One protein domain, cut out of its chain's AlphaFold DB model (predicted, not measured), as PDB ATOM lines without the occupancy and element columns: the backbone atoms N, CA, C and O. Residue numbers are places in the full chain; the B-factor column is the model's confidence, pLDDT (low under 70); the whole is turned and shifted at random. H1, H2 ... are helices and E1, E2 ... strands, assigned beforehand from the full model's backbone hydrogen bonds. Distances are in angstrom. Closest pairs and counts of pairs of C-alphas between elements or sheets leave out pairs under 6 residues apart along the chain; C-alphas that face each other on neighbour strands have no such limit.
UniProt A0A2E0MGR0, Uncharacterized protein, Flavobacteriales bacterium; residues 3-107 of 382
ATOM      1  N   ILE A   3     -38.944  75.086  23.647       91.06
ATOM      2  CA  ILE A   3     -38.716  74.068  24.672       91.06
ATOM      3  C   ILE A   3     -39.875  74.116  25.668       91.06
ATOM      4  O   ILE A   3     -40.161  75.159  26.251       91.06
ATOM      5  N   ASP A   4     -40.526  72.973  25.875       93.19
ATOM      6  CA  ASP A   4     -41.512  72.764  26.937       93.19
ATOM      7  C   ASP A   4     -40.792  72.272  28.196       93.19
ATOM      8  O   ASP A   4     -40.385  71.111  28.265       93.19
ATOM      9  N   TYR A   5     -40.594  73.165  29.168       92.00
ATOM     10  CA  TYR A   5     -39.720  72.911  30.314       92.00
ATOM     11  C   TYR A   5     -40.214  71.751  31.192       92.00
ATOM     12  O   TYR A   5     -39.453  70.831  31.488       92.00
ATOM     13  N   LYS A   6     -41.510  71.717  31.529       89.44
ATOM     14  CA  LYS A   6     -42.094  70.630  32.335       89.44
ATOM     15  C   LYS A   6     -41.998  69.276  31.634       89.44
ATOM     16  O   LYS A   6     -41.668  68.271  32.268       89.44
ATOM     17  N   LYS A   7     -42.248  69.224  30.318       89.62
ATOM     18  CA  LYS A   7     -42.054  67.979  29.553       89.62
ATOM     19  C   LYS A   7     -40.589  67.570  29.500       89.62
ATOM     20  O   LYS A   7     -40.302  66.377  29.570       89.62
ATOM     21  N   LEU A   8     -39.685  68.537  29.377       89.12
ATOM     22  CA  LEU A   8     -38.257  68.289  29.320       89.12
ATOM     23  C   LEU A   8     -37.737  67.688  30.640       89.12
ATOM     24  O   LEU A   8     -37.067  66.657  30.597       89.12
ATOM     25  N   ILE A   9     -38.121  68.248  31.792       86.75
ATOM     26  CA  ILE A   9     -37.794  67.695  33.120       86.75
ATOM     27  C   ILE A   9     -38.347  66.275  33.265       86.75
ATOM     28  O   ILE A   9     -37.592  65.350  33.547       86.75
ATOM     29  N   LYS A  10     -39.631  66.058  32.953       85.06
ATOM     30  CA  LYS A  10     -40.244  64.724  33.042       85.06
ATOM     31  C   LYS A  10     -39.538  63.698  32.149       85.06
ATOM     32  O   LYS A  10     -39.361  62.543  32.536       85.06
ATOM     33  N   LYS A  11     -39.129  64.101  30.943       83.44
ATOM     34  CA  LYS A  11     -38.364  63.252  30.019       83.44
ATOM     35  C   LYS A  11     -36.975  62.938  30.574       83.44
ATOM     36  O   LYS A  11     -36.537  61.797  30.451       83.44
ATOM     37  N   TYR A  12     -36.293  63.914  31.168       80.12
ATOM     38  CA  TYR A  12     -35.009  63.699  31.832       80.12
ATOM     39  C   TYR A  12     -35.155  62.699  32.986       80.12
ATOM     40  O   TYR A  12     -34.488  61.667  32.991       80.12
ATOM     41  N   GLU A  13     -36.116  62.937  33.880       76.44
ATOM     42  CA  GLU A  13     -36.416  62.062  35.013       76.44
ATOM     43  C   GLU A  13     -36.782  60.648  34.573       76.44
ATOM     44  O   GLU A  13     -36.309  59.691  35.162       76.44
ATOM     45  N   THR A  14     -37.570  60.477  33.513       75.56
ATOM     46  CA  THR A  14     -37.922  59.130  33.028       75.56
ATOM     47  C   THR A  14     -36.695  58.388  32.486       75.56
ATOM     48  O   THR A  14     -36.548  57.190  32.694       75.56
ATOM     49  N   ASN A  15     -35.786  59.097  31.810       71.31
ATOM     50  CA  ASN A  15     -34.614  58.491  31.179       71.31
ATOM     51  C   ASN A  15     -33.465  58.186  32.152       71.31
ATOM     52  O   ASN A  15     -32.579  57.422  31.777       71.31
ATOM     53  N   LEU A  16     -33.457  58.747  33.367       68.25
ATOM     54  CA  LEU A  16     -32.407  58.493  34.368       68.25
ATOM     55  C   LEU A  16     -32.250  57.002  34.719       68.25
ATOM     56  O   LEU A  16     -31.160  56.592  35.100       68.25
ATOM     57  N   VAL A  17     -33.308  56.197  34.563       59.53
ATOM     58  CA  VAL A  17     -33.273  54.744  34.815       59.53
ATOM     59  C   VAL A  17     -32.491  53.996  33.730       59.53
ATOM     60  O   VAL A  17     -31.800  53.018  34.003       59.53
ATOM     61  N   ASP A  18     -32.599  54.453  32.482       57.19
ATOM     62  CA  ASP A  18     -32.201  53.666  31.313       57.19
ATOM     63  C   ASP A  18     -30.997  54.231  30.559       57.19
ATOM     64  O   ASP A  18     -30.367  53.505  29.781       57.19
ATOM     65  N   LYS A  19     -30.670  55.511  30.765       59.00
ATOM     66  CA  LYS A  19     -29.612  56.217  30.042       59.00
ATOM     67  C   LYS A  19     -28.652  56.896  31.007       59.00
ATOM     68  O   LYS A  19     -29.031  57.773  31.771       59.00
ATOM     69  N   LEU A  20     -27.374  56.538  30.896       50.78
ATOM     70  CA  LEU A  20     -26.289  57.189  31.635       50.78
ATOM     71  C   LEU A  20     -25.804  58.480  30.950       50.78
ATOM     72  O   LEU A  20     -25.217  59.333  31.612       50.78
ATOM     73  N   ARG A  21     -26.010  58.622  29.627       53.16
ATOM     74  CA  ARG A  21     -25.619  59.783  28.795       53.16
ATOM     75  C   ARG A  21     -26.547  59.924  27.578       53.16
ATOM     76  O   ARG A  21     -27.184  58.950  27.181       53.16
ATOM     77  N   GLY A  22     -26.590  61.113  26.969       57.88
ATOM     78  CA  GLY A  22     -27.360  61.376  25.743       57.88
ATOM     79  C   GLY A  22     -28.868  61.469  25.992       57.88
ATOM     80  O   GLY A  22     -29.655  60.676  25.464       57.88
ATOM     81  N   PHE A  23     -29.280  62.415  26.842       62.97
ATOM     82  CA  PHE A  23     -30.668  62.598  27.278       62.97
ATOM     83  C   PHE A  23     -31.551  63.265  26.207       62.97
ATOM     84  O   PHE A  23     -32.230  64.242  26.479       62.97
ATOM     85  N   GLY A  24     -31.591  62.724  24.988       62.81
ATOM     86  CA  GLY A  24     -32.433  63.205  23.888       62.81
ATOM     87  C   GLY A  24     -31.710  63.209  22.544       62.81
ATOM     88  O   GLY A  24     -30.585  62.736  22.448       62.81
ATOM     89  N   GLU A  25     -32.389  63.699  21.506       67.12
ATOM     90  CA  GLU A  25     -31.835  63.827  20.145       67.12
ATOM     91  C   GLU A  25     -31.211  65.208  19.896       67.12
ATOM     92  O   GLU A  25     -30.485  65.394  18.929       67.12
ATOM     93  N   GLU A  26     -31.496  66.185  20.760       74.81
ATOM     94  CA  GLU A  26     -31.062  67.572  20.597       74.81
ATOM     95  C   GLU A  26     -29.696  67.789  21.267       74.81
ATOM     96  O   GLU A  26     -29.516  67.439  22.434       74.81
ATOM     97  N   ASP A  27     -28.745  68.411  20.562       76.00
ATOM     98  CA  ASP A  27     -27.344  68.513  21.010       76.00
ATOM     99  C   ASP A  27     -27.168  69.199  22.374       76.00
ATOM    100  O   ASP A  27     -26.288  68.815  23.146       76.00
ATOM    101  N   PHE A  28     -28.032  70.163  22.719       77.31
ATOM    102  CA  PHE A  28     -27.967  70.854  24.013       77.31
ATOM    103  C   PHE A  28     -28.255  69.940  25.202       77.31
ATOM    104  O   PHE A  28     -27.758  70.189  26.298       77.31
ATOM    105  N   LEU A  29     -28.969  68.834  24.995       81.00
ATOM    106  CA  LEU A  29     -29.248  67.859  26.047       81.00
ATOM    107  C   LEU A  29     -28.007  67.053  26.446       81.00
ATOM    108  O   LEU A  29     -28.004  66.418  27.497       81.00
ATOM    109  N   ASN A  30     -26.929  67.114  25.657       78.06
ATOM    110  CA  ASN A  30     -25.637  66.545  26.042       78.06
ATOM    111  C   ASN A  30     -24.917  67.381  27.109       78.06
ATOM    112  O   ASN A  30     -24.075  66.849  27.830       78.06
ATOM    113  N   PHE A  31     -25.245  68.670  27.213       78.69
ATOM    114  CA  PHE A  31     -24.614  69.619  28.136       78.69
ATOM    115  C   PHE A  31     -25.550  70.065  29.259       78.69
ATOM    116  O   PHE A  31     -25.134  70.801  30.153       78.69
ATOM    117  N   TRP A  32     -26.813  69.643  29.211       85.94
ATOM    118  CA  TRP A  32     -27.821  70.054  30.169       85.94
ATOM    119  C   TRP A  32     -28.039  68.999  31.251       85.94
ATOM    120  O   TRP A  32     -28.362  67.846  30.969       85.94
ATOM    121  N   VAL A  33     -27.908  69.430  32.504       82.25
ATOM    122  CA  VAL A  33     -28.291  68.668  33.694       82.25
ATOM    123  C   VAL A  33     -29.157  69.587  34.561       82.25
ATOM    124  O   VAL A  33     -28.675  70.657  34.958       82.25
ATOM    125  N   PRO A  34     -30.423  69.233  34.840       83.81
ATOM    126  CA  PRO A  34     -31.265  70.028  35.722       83.81
ATOM    127  C   PRO A  34     -30.730  69.999  37.160       83.81
ATOM    128  O   PRO A  34     -30.146  69.011  37.607       83.81
ATOM    129  N   ALA A  35     -30.921  71.104  37.871       79.25
ATOM    130  CA  ALA A  35     -30.668  71.216  39.300       79.25
ATOM    131  C   ALA A  35     -31.894  70.747  40.109       79.25
ATOM    132  O   ALA A  35     -32.922  70.359  39.557       79.25
ATOM    133  N   SER A  36     -31.789  70.767  41.438       73.00
ATOM    134  CA  SER A  36     -32.908  70.445  42.332       73.00
ATOM    135  C   SER A  36     -33.989  71.530  42.354       73.00
ATOM    136  O   SER A  36     -35.149  71.214  42.612       73.00
ATOM    137  N   ASP A  37     -33.624  72.784  42.079       81.19
ATOM    138  CA  ASP A  37     -34.541  73.915  41.954       81.19
ATOM    139  C   ASP A  37     -34.695  74.386  40.497       81.19
ATOM    140  O   ASP A  37     -33.798  74.224  39.659       81.19
ATOM    141  N   ASP A  38     -35.847  74.987  40.197       84.00
ATOM    142  CA  ASP A  38     -36.200  75.415  38.840       84.00
ATOM    143  C   ASP A  38     -35.304  76.538  38.316       84.00
ATOM    144  O   ASP A  38     -34.911  76.532  37.150       84.00
ATOM    145  N   LEU A  39     -34.925  77.484  39.173       86.38
ATOM    146  CA  LEU A  39     -34.098  78.620  38.783       86.38
ATOM    147  C   LEU A  39     -32.723  78.164  38.282       86.38
ATOM    148  O   LEU A  39     -32.320  78.516  37.171       86.38
ATOM    149  N   ASN A  40     -32.019  77.347  39.064       83.62
ATOM    150  CA  ASN A  40     -30.717  76.816  38.671       83.62
ATOM    151  C   ASN A  40     -30.832  75.850  37.488       83.62
ATOM    152  O   ASN A  40     -29.980  75.863  36.603       83.62
ATOM    153  N   SER A  41     -31.911  75.067  37.407       86.56
ATOM    154  CA  SER A  41     -32.181  74.203  36.250       86.56
ATOM    155  C   SER A  41     -32.313  74.992  34.946       86.56
ATOM    156  O   SER A  41     -31.794  74.572  33.907       86.56
ATOM    157  N   ILE A  42     -32.969  76.154  34.998       92.50
ATOM    158  CA  ILE A  42     -33.105  77.077  33.868       92.50
ATOM    159  C   ILE A  42     -31.767  77.740  33.541       92.50
ATOM    160  O   ILE A  42     -31.421  77.852  32.368       92.50
ATOM    161  N   ILE A  43     -30.982  78.152  34.540       91.00
ATOM    162  CA  ILE A  43     -29.643  78.719  34.311       91.00
ATOM    163  C   ILE A  43     -28.733  77.691  33.624       91.00
ATOM    164  O   ILE A  43     -28.131  78.005  32.595       91.00
ATOM    165  N   ASN A  44     -28.720  76.446  34.111       89.50
ATOM    166  CA  ASN A  44     -28.002  75.338  33.480       89.50
ATOM    167  C   ASN A  44     -28.495  75.091  32.048       89.50
ATOM    168  O   ASN A  44     -27.711  74.727  31.171       89.50
ATOM    169  N   LEU A  45     -29.793  75.282  31.780       92.50
ATOM    170  CA  LEU A  45     -30.329  75.180  30.423       92.50
ATOM    171  C   LEU A  45     -29.759  76.280  29.526       92.50
ATOM    172  O   LEU A  45     -29.318  75.985  28.422       92.50
ATOM    173  N   ILE A  46     -29.694  77.526  29.998       93.06
ATOM    174  CA  ILE A  46     -29.074  78.633  29.251       93.06
ATOM    175  C   ILE A  46     -27.595  78.328  28.956       93.06
ATOM    176  O   ILE A  46     -27.143  78.567  27.833       93.06
ATOM    177  N   ASP A  47     -26.865  77.757  29.920       90.62
ATOM    178  CA  ASP A  47     -25.481  77.309  29.730       90.62
ATOM    179  C   ASP A  47     -25.374  76.268  28.610       90.62
ATOM    180  O   ASP A  47     -24.582  76.426  27.680       90.62
ATOM    181  N   ALA A  48     -26.211  75.234  28.659       90.19
ATOM    182  CA  ALA A  48     -26.220  74.165  27.670       90.19
ATOM    183  C   ALA A  48     -26.578  74.662  26.260       90.19
ATOM    184  O   ALA A  48     -25.964  74.254  25.267       90.19
ATOM    185  N   LEU A  49     -27.538  75.589  26.168       93.31
ATOM    186  CA  LEU A  49     -27.915  76.252  24.921       93.31
ATOM    187  C   LEU A  49     -26.753  77.059  24.335       93.31
ATOM    188  O   LEU A  49     -26.539  77.030  23.121       93.31
ATOM    189  N   TYR A  50     -25.983  77.749  25.178       92.69
ATOM    190  CA  TYR A  50     -24.780  78.454  24.749       92.69
ATOM    191  C   TYR A  50     -23.714  77.489  24.205       92.69
ATOM    192  O   TYR A  50     -23.249  77.695  23.083       92.69
ATOM    193  N   GLU A  51     -23.372  76.425  24.943       88.62
ATOM    194  CA  GLU A  51     -22.345  75.450  24.526       88.62
ATOM    195  C   GLU A  51     -22.709  74.763  23.203       88.62
ATOM    196  O   GLU A  51     -21.866  74.560  22.327       88.62
ATOM    197  N   SER A  52     -23.999  74.495  23.003       88.25
ATOM    198  CA  SER A  52     -24.519  73.886  21.770       88.25
ATOM    199  C   SER A  52     -24.850  74.889  20.668       88.25
ATOM    200  O   SER A  52     -25.395  74.519  19.633       88.25
ATOM    201  N   LYS A  53     -24.512  76.169  20.864       91.50
ATOM    202  CA  LYS A  53     -24.695  77.260  19.893       91.50
ATOM    203  C   LYS A  53     -26.156  77.530  19.500       91.50
ATOM    204  O   LYS A  53     -26.426  78.142  18.463       91.50
ATOM    205  N   PHE A  54     -27.109  77.153  20.349       90.88
ATOM    206  CA  PHE A  54     -28.529  77.461  20.192       90.88
ATOM    207  C   PHE A  54     -28.872  78.797  20.851       90.88
ATOM    208  O   PHE A  54     -29.355  78.875  21.976       90.88
ATOM    209  N   TYR A  55     -28.647  79.888  20.127       93.38
ATOM    210  CA  TYR A  55     -28.767  81.221  20.723       93.38
ATOM    211  C   TYR A  55     -30.177  81.811  20.713       93.38
ATOM    212  O   TYR A  55     -30.387  82.827  21.366       93.38
ATOM    213  N   LYS A  56     -31.130  81.231  19.973       94.56
ATOM    214  CA  LYS A  56     -32.490  81.777  19.811       94.56
ATOM    215  C   LYS A  56     -33.552  80.706  20.018       94.56
ATOM    216  O   LYS A  56     -33.848  79.932  19.105       94.56
ATOM    217  N   ILE A  57     -34.139  80.692  21.207       94.19
ATOM    218  CA  ILE A  57     -35.124  79.703  21.656       94.19
ATOM    219  C   ILE A  57     -36.175  80.393  22.509       94.19
ATOM    220  O   ILE A  57     -35.890  81.386  23.168       94.19
ATOM    221  N   GLN A  58     -37.374  79.827  22.536       95.88
ATOM    222  CA  GLN A  58     -38.368  80.157  23.545       95.88
ATOM    223  C   GLN A  58     -38.532  78.984  24.513       95.88
ATOM    224  O   GLN A  58     -38.715  77.850  24.077       95.88
ATOM    225  N   ILE A  59     -38.476  79.250  25.813       95.31
ATOM    226  CA  ILE A  59     -38.781  78.282  26.869       95.31
ATOM    227  C   ILE A  59     -40.182  78.610  27.385       95.31
ATOM    228  O   ILE A  59     -40.459  79.764  27.704       95.31
ATOM    229  N   ILE A  60     -41.064  77.616  27.440       95.31
ATOM    230  CA  ILE A  60     -42.456  77.758  27.886       95.31
ATOM    231  C   ILE A  60     -42.798  76.750  28.988       95.31
ATOM    232  O   ILE A  60     -42.031  75.819  29.246       95.31
ATOM    233  N   ASN A  61     -43.994  76.900  29.565       92.69
ATOM    234  CA  ASN A  61     -44.520  76.079  30.658       92.69
ATOM    235  C   ASN A  61     -43.654  76.163  31.919       92.69
ATOM    236  O   ASN A  61     -43.399  75.156  32.581       92.69
ATOM    237  N   LEU A  62     -43.195  77.372  32.225       91.00
ATOM    238  CA  LEU A  62     -42.509  77.693  33.470       91.00
ATOM    239  C   LEU A  62     -43.526  78.080  34.551       91.00
ATOM    240  O   LEU A  62     -44.664  78.408  34.235       91.00
ATOM    241  N   ASP A  63     -43.106  78.028  35.813       90.69
ATOM    242  CA  ASP A  63     -43.857  78.533  36.973       90.69
ATOM    243  C   ASP A  63     -42.923  79.440  37.796       90.69
ATOM    244  O   ASP A  63     -42.545  79.138  38.927       90.69
ATOM    245  N   LEU A  64     -42.452  80.538  37.190       89.94
ATOM    246  CA  LEU A  64     -41.450  81.394  37.833       89.94
ATOM    247  C   LEU A  64     -42.058  82.232  38.959       89.94
ATOM    248  O   LEU A  64     -43.021  82.984  38.762       89.94
ATOM    249  N   SER A  65     -41.418  82.195  40.125       90.31
ATOM    250  CA  SER A  65     -41.717  83.118  41.213       90.31
ATOM    251  C   SER A  65     -41.130  84.514  40.936       90.31
ATOM    252  O   SER A  65     -40.221  84.694  40.121       90.31
ATOM    253  N   ASP A  66     -41.633  85.547  41.619       88.25
ATOM    254  CA  ASP A  66     -41.093  86.908  41.465       88.25
ATOM    255  C   ASP A  66     -39.586  87.008  41.824       88.25
ATOM    256  O   ASP A  66     -38.859  87.730  41.128       88.25
ATOM    257  N   PRO A  67     -39.072  86.290  42.851       88.56
ATOM    258  CA  PRO A  67     -37.634  86.126  43.074       88.56
ATOM    259  C   PRO A  67     -36.874  85.548  41.874       88.56
ATOM    260  O   PRO A  67     -35.839  86.107  41.505       88.56
ATOM    261  N   ASP A  68     -37.398  84.504  41.229       87.62
ATOM    262  CA  ASP A  68     -36.740  83.859  40.081       87.62
ATOM    263  C   ASP A  68     -36.635  84.827  38.907       87.62
ATOM    264  O   ASP A  68     -35.567  85.002  38.319       87.62
ATOM    265  N   ILE A  69     -37.721  85.550  38.615       90.00
ATOM    266  CA  ILE A  69     -37.738  86.589  37.579       90.00
ATOM    267  C   ILE A  69     -36.694  87.668  37.881       90.00
ATOM    268  O   ILE A  69     -36.011  88.147  36.973       90.00
ATOM    269  N   LYS A  70     -36.567  88.086  39.144       88.38
ATOM    270  CA  LYS A  70     -35.579  89.093  39.551       88.38
ATOM    271  C   LYS A  70     -34.149  88.607  39.322       88.38
ATOM    272  O   LYS A  70     -33.319  89.400  38.879       88.38
ATOM    273  N   GLU A  71     -33.871  87.339  39.597       87.50
ATOM    274  CA  GLU A  71     -32.548  86.757  39.384       87.50
ATOM    275  C   GLU A  71     -32.248  86.575  37.890       87.50
ATOM    276  O   GLU A  71     -31.221  87.045  37.397       87.50
ATOM    277  N   LEU A  72     -33.195  86.020  37.131       90.19
ATOM    278  CA  LEU A  72     -33.076  85.828  35.683       90.19
ATOM    279  C   LEU A  72     -32.946  87.154  34.924       90.19
ATOM    280  O   LEU A  72     -32.277  87.219  33.892       90.19
ATOM    281  N   LYS A  73     -33.489  88.256  35.458       91.75
ATOM    282  CA  LYS A  73     -33.292  89.596  34.885       91.75
ATOM    283  C   LYS A  73     -31.820  90.004  34.782       91.75
ATOM    284  O   LYS A  73     -31.513  90.818  33.910       91.75
ATOM    285  N   LYS A  74     -30.904  89.423  35.570       90.25
ATOM    286  CA  LYS A  74     -29.450  89.644  35.427       90.25
ATOM    287  C   LYS A  74     -28.915  89.214  34.057       90.25
ATOM    288  O   LYS A  74     -27.912  89.754  33.604       90.25
ATOM    289  N   PHE A  75     -29.605  88.296  33.385       91.12
ATOM    290  CA  PHE A  75     -29.265  87.803  32.053       91.12
ATOM    291  C   PHE A  75     -29.940  88.599  30.921       91.12
ATOM    292  O   PHE A  75     -29.711  88.305  29.743       91.12
ATOM    293  N   THR A  76     -30.758  89.611  31.232       91.38
ATOM    294  CA  THR A  76     -31.428  90.442  30.216       91.38
ATOM    295  C   THR A  76     -30.395  91.183  29.373       91.38
ATOM    296  O   THR A  76     -29.442  91.746  29.906       91.38
ATOM    297  N   ASN A  77     -30.577  91.212  28.051       88.12
ATOM    298  CA  ASN A  77     -29.630  91.795  27.087       88.12
ATOM    299  C   ASN A  77     -28.242  91.118  27.052       88.12
ATOM    300  O   ASN A  77     -27.310  91.666  26.450       88.12
ATOM    301  N   ILE A  78     -28.120  89.942  27.677       92.69
ATOM    302  CA  ILE A  78     -26.941  89.067  27.659       92.69
ATOM    303  C   ILE A  78     -27.329  87.717  27.048       92.69
ATOM    304  O   ILE A  78     -26.812  87.353  25.995       92.69
ATOM    305  N   ALA A  79     -28.253  87.006  27.699       92.56
ATOM    306  CA  ALA A  79     -28.789  85.715  27.268       92.56
ATOM    307  C   ALA A  79     -30.304  85.722  27.047       92.56
ATOM    308  O   ALA A  79     -30.834  84.888  26.319       92.56
ATOM    309  N   ILE A  80     -31.002  86.681  27.652       95.50
ATOM    310  CA  ILE A  80     -32.455  86.743  27.676       95.50
ATOM    311  C   ILE A  80     -32.930  88.027  26.997       95.50
ATOM    312  O   ILE A  80     -32.418  89.117  27.271       95.50
ATOM    313  N   LYS A  81     -33.930  87.898  26.122       93.75
ATOM    314  CA  LYS A  81     -34.628  89.025  25.496       93.75
ATOM    315  C   LYS A  81     -35.818  89.474  26.344       93.75
ATOM    316  O   LYS A  81     -35.937  90.661  26.636       93.75
ATOM    317  N   THR A  82     -36.672  88.533  26.734       93.94
ATOM    318  CA  THR A  82     -37.937  88.784  27.440       93.94
ATOM    319  C   THR A  82     -38.223  87.655  28.433       93.94
ATOM    320  O   THR A  82     -37.890  86.503  28.171       93.94
ATOM    321  N   ILE A  83     -38.815  87.992  29.585       94.31
ATOM    322  CA  ILE A  83     -39.226  87.056  30.648       94.31
ATOM    323  C   ILE A  83     -40.654  87.388  31.062       94.31
ATOM    324  O   ILE A  83     -40.977  88.555  31.304       94.31
ATOM    325  N   THR A  84     -41.467  86.352  31.217       92.94
ATOM    326  CA  THR A  84     -42.760  86.367  31.907       92.94
ATOM    327  C   THR A  84     -42.775  85.266  32.974       92.94
ATOM    328  O   THR A  84     -41.775  84.573  33.138       92.94
ATOM    329  N   LYS A  85     -43.876  85.094  33.717       91.62
ATOM    330  CA  LYS A  85     -43.996  83.988  34.689       91.62
ATOM    331  C   LYS A  85     -43.970  82.610  34.023       91.62
ATOM    332  O   LYS A  85     -43.377  81.685  34.571       91.62
ATOM    333  N   ASP A  86     -44.507  82.527  32.808       94.19
ATOM    334  CA  ASP A  86     -44.763  81.251  32.133       94.19
ATOM    335  C   ASP A  86     -43.775  80.969  30.989       94.19
ATOM    336  O   ASP A  86     -43.746  79.862  30.441       94.19
ATOM    337  N   SER A  87     -42.973  81.966  30.594       94.69
ATOM    338  CA  SER A  87     -42.068  81.859  29.449       94.69
ATOM    339  C   SER A  87     -40.829  82.751  29.520       94.69
ATOM    340  O   SER A  87     -40.830  83.830  30.118       94.69
ATOM    341  N   ILE A  88     -39.768  82.311  28.841       95.12
ATOM    342  CA  ILE A  88     -38.528  83.063  28.635       95.12
ATOM    343  C   ILE A  88     -38.160  83.009  27.152       95.12
ATOM    344  O   ILE A  88     -37.998  81.930  26.583       95.12
ATOM    345  N   ASP A  89     -37.945  84.169  26.539       95.88
ATOM    346  CA  ASP A  89     -37.355  84.260  25.205       95.88
ATOM    347  C   ASP A  89     -35.837  84.426  25.328       95.88
ATOM    348  O   ASP A  89     -35.321  85.469  25.751       95.88
ATOM    349  N   ILE A  90     -35.113  83.389  24.926       95.88
ATOM    350  CA  ILE A  90     -33.656  83.328  24.918       95.88
ATOM    351  C   ILE A  90     -33.122  83.977  23.639       95.88
ATOM    352  O   ILE A  90     -33.510  83.632  22.521       95.88
ATOM    353  N   ASN A  91     -32.197  84.917  23.818       96.19
ATOM    354  CA  ASN A  91     -31.388  85.507  22.759       96.19
ATOM    355  C   ASN A  91     -29.961  85.707  23.281       96.19
ATOM    356  O   ASN A  91     -29.630  86.766  23.822       96.19
ATOM    357  N   ILE A  92     -29.130  84.675  23.137       94.44
ATOM    358  CA  ILE A  92     -27.761  84.673  23.647       94.44
ATOM    359  C   ILE A  92     -26.856  85.505  22.754       94.44
ATOM    360  O   ILE A  92     -26.756  85.275  21.551       94.44
ATOM    361  N   ILE A  93     -26.181  86.480  23.361       95.38
ATOM    362  CA  ILE A  93     -25.137  87.294  22.744       95.38
ATOM    363  C   ILE A  93     -23.794  86.726  23.225       95.38
ATOM    364  O   ILE A  93     -23.369  87.068  24.331       95.38
ATOM    365  N   PRO A  94     -23.101  85.889  22.423       92.25
ATOM    366  CA  PRO A  94     -21.978  85.079  22.901       92.25
ATOM    367  C   PRO A  94     -20.895  85.880  23.626       92.25
ATOM    368  O   PRO A  94     -20.508  85.522  24.731       92.25
ATOM    369  N   LYS A  95     -20.473  87.019  23.059       92.38
ATOM    370  CA  LYS A  95     -19.443  87.883  23.663       92.38
ATOM    371  C   LYS A  95     -19.830  88.362  25.065       92.38
ATOM    372  O   LYS A  95     -19.074  88.170  26.009       92.38
ATOM    373  N   LYS A  96     -21.041  88.906  25.215       93.00
ATOM    374  CA  LYS A  96     -21.539  89.400  26.508       93.00
ATOM    375  C   LYS A  96     -21.721  88.275  27.519       93.00
ATOM    376  O   LYS A  96     -21.523  88.481  28.711       93.00
ATOM    377  N   TYR A  97     -22.138  87.101  27.051       91.88
ATOM    378  CA  TYR A  97     -22.353  85.949  27.913       91.88
ATOM    379  C   TYR A  97     -21.035  85.393  28.466       91.88
ATOM    380  O   TYR A  97     -20.945  85.120  29.663       91.88
ATOM    381  N   VAL A  98     -19.990  85.324  27.635       90.38
ATOM    382  CA  VAL A  98     -18.627  84.981  28.073       90.38
ATOM    383  C   VAL A  98     -18.104  86.003  29.081       90.38
ATOM    384  O   VAL A  98     -17.691  85.616  30.171       90.38
ATOM    385  N   GLU A  99     -18.201  87.299  28.778       89.88
ATOM    386  CA  GLU A  99     -17.782  88.374  29.693       89.88
ATOM    387  C   GLU A  99     -18.515  88.298  31.045       89.88
ATOM    388  O   GLU A  99     -17.907  88.451  32.108       89.88
ATOM    389  N   PHE A 100     -19.823  88.018  31.021       88.50
ATOM    390  CA  PHE A 100     -20.628  87.812  32.223       88.50
ATOM    391  C   PHE A 100     -20.133  86.611  33.040       88.50
ATOM    392  O   PHE A 100     -19.946  86.736  34.254       88.50
ATOM    393  N   LYS A 101     -19.869  85.466  32.396       86.38
ATOM    394  CA  LYS A 101     -19.313  84.283  33.070       86.38
ATOM    395  C   LYS A 101     -17.949  84.574  33.682       86.38
ATOM    396  O   LYS A 101     -17.733  84.252  34.843       86.38
ATOM    397  N   GLU A 102     -17.040  85.207  32.947       83.56
ATOM    398  CA  GLU A 102     -15.694  85.523  33.438       83.56
ATOM    399  C   GLU A 102     -15.714  86.478  34.635       83.56
ATOM    400  O   GLU A 102     -14.992  86.262  35.614       83.56
ATOM    401  N   LYS A 103     -16.574  87.503  34.597       82.12
ATOM    402  CA  LYS A 103     -16.736  88.455  35.703       82.12
ATOM    403  C   LYS A 103     -17.251  87.773  36.971       82.12
ATOM    404  O   LYS A 103     -16.751  88.059  38.055       82.12
ATOM    405  N   ASN A 104     -18.198  86.847  36.832       75.56
ATOM    406  CA  ASN A 104     -18.779  86.128  37.967       75.56
ATOM    407  C   ASN A 104     -17.922  84.936  38.431       75.56
ATOM    408  O   ASN A 104     -17.975  84.555  39.598       75.56
ATOM    409  N   ARG A 105     -17.052  84.392  37.570       64.06
ATOM    410  CA  ARG A 105     -16.113  83.308  37.911       64.06
ATOM    411  C   ARG A 105     -15.009  83.759  38.870       64.06
ATOM    412  O   ARG A 105     -14.569  82.962  39.699       64.06
ATOM    413  N   LYS A 106     -14.605  85.040  38.826       48.75
ATOM    414  CA  LYS A 106     -13.556  85.621  39.693       48.75
ATOM    415  C   LYS A 106     -13.880  85.609  41.195       48.75
ATOM    416  O   LYS A 106     -12.976  85.836  41.990       48.75
ATOM    417  N   ILE A 107     -15.108  85.271  41.591       44.66
ATOM    418  CA  ILE A 107     -15.516  85.122  42.999       44.66
ATOM    419  C   ILE A 107     -15.284  83.680  43.520       44.66
ATOM    420  O   ILE A 107     -15.274  83.458  44.723       44.66
TER     421      ILE A 107
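What this domain is: This is residues 3 to 107 of the 382 residues of an uncharacterized protein of Flavobacteriales bacterium (UniProt A0A2E0MGR0). A small sheet of three strands has two helices, H3 and H4, side by side over one face; its other face is bare. H1, the long link after it and H2 extend past the E1 side, while H5 lies beyond the end of E3, where residues 102 to 107 stick out. The 105 printed residues run H1 H2 H3 E1 H4 E2 E3 H5, mixed in class; the sheet, E1 E3 E2, is antiparallel. The whole is compact, radius of gyration of the C-alphas 13.6 A, spanning 38 by 27 by 26 A.

How they stand to each other: Inner strand E3, residues 87 to 91, is the antiparallel neighbour of E1, residues 56 to 60 (N 59 to O 88, 2.8 A), and of E2, residues 80 to 83 (N 89 to O 82, 2.8 A); E2 and E3 form a hairpin. H3, residues 38 to 51, lies over E1 and E3 at a height over the sheet of 10.4 A. H4, residues 66 to 75, lies over E2 at 9.2 A on the same face, giving two layers, helices on one face of a sheet. E1, H4 and E2 form a split strand-helix-strand unit, two strands running the same way with E3 between them, its crossover right-handed. H3 and H4 are close but not clearly touching, C-alphas of Leu 39 and Asp 68 6.0 A apart, at a shallow tilt of 18 degrees, the same way. H2, residues 27 to 30, touches H3 residues 48 to 51 alone, C-alphas of Phe 28 and Ala 48 being closest at 5.2 A. H1, residues 5 to 15, only grazes the sheet with residues 5 to 7. H5, residues 94 to 105, is close to but not clearly touching H3, C-alphas of Tyr 50 and Pro 94 7.4 A apart. In H1, H3 and H5 every O i to N i+4 pair is within hydrogen-bond range; H4 has 4 of 6, and H2 is too short for one.

Where its parts are: H1 begins at C-alpha 5 (-39.720, 72.911, 30.314) and is 15.3 A long. H3 is 19.9 A, H4 15.1 A, E1 13.4 A and E3 13.1 A. H5, 16.2 A, ends at C-alpha 105 (-16.113, 83.308, 37.911).

The domain as a whole: The C-alphas farthest apart, of Asp 18 and Asn 77, are 38.4 A apart. The printed part has no cut; the link H1 to H2 is long. Residues 16 to 25 and 105 to 107 are under 70 in pLDDT.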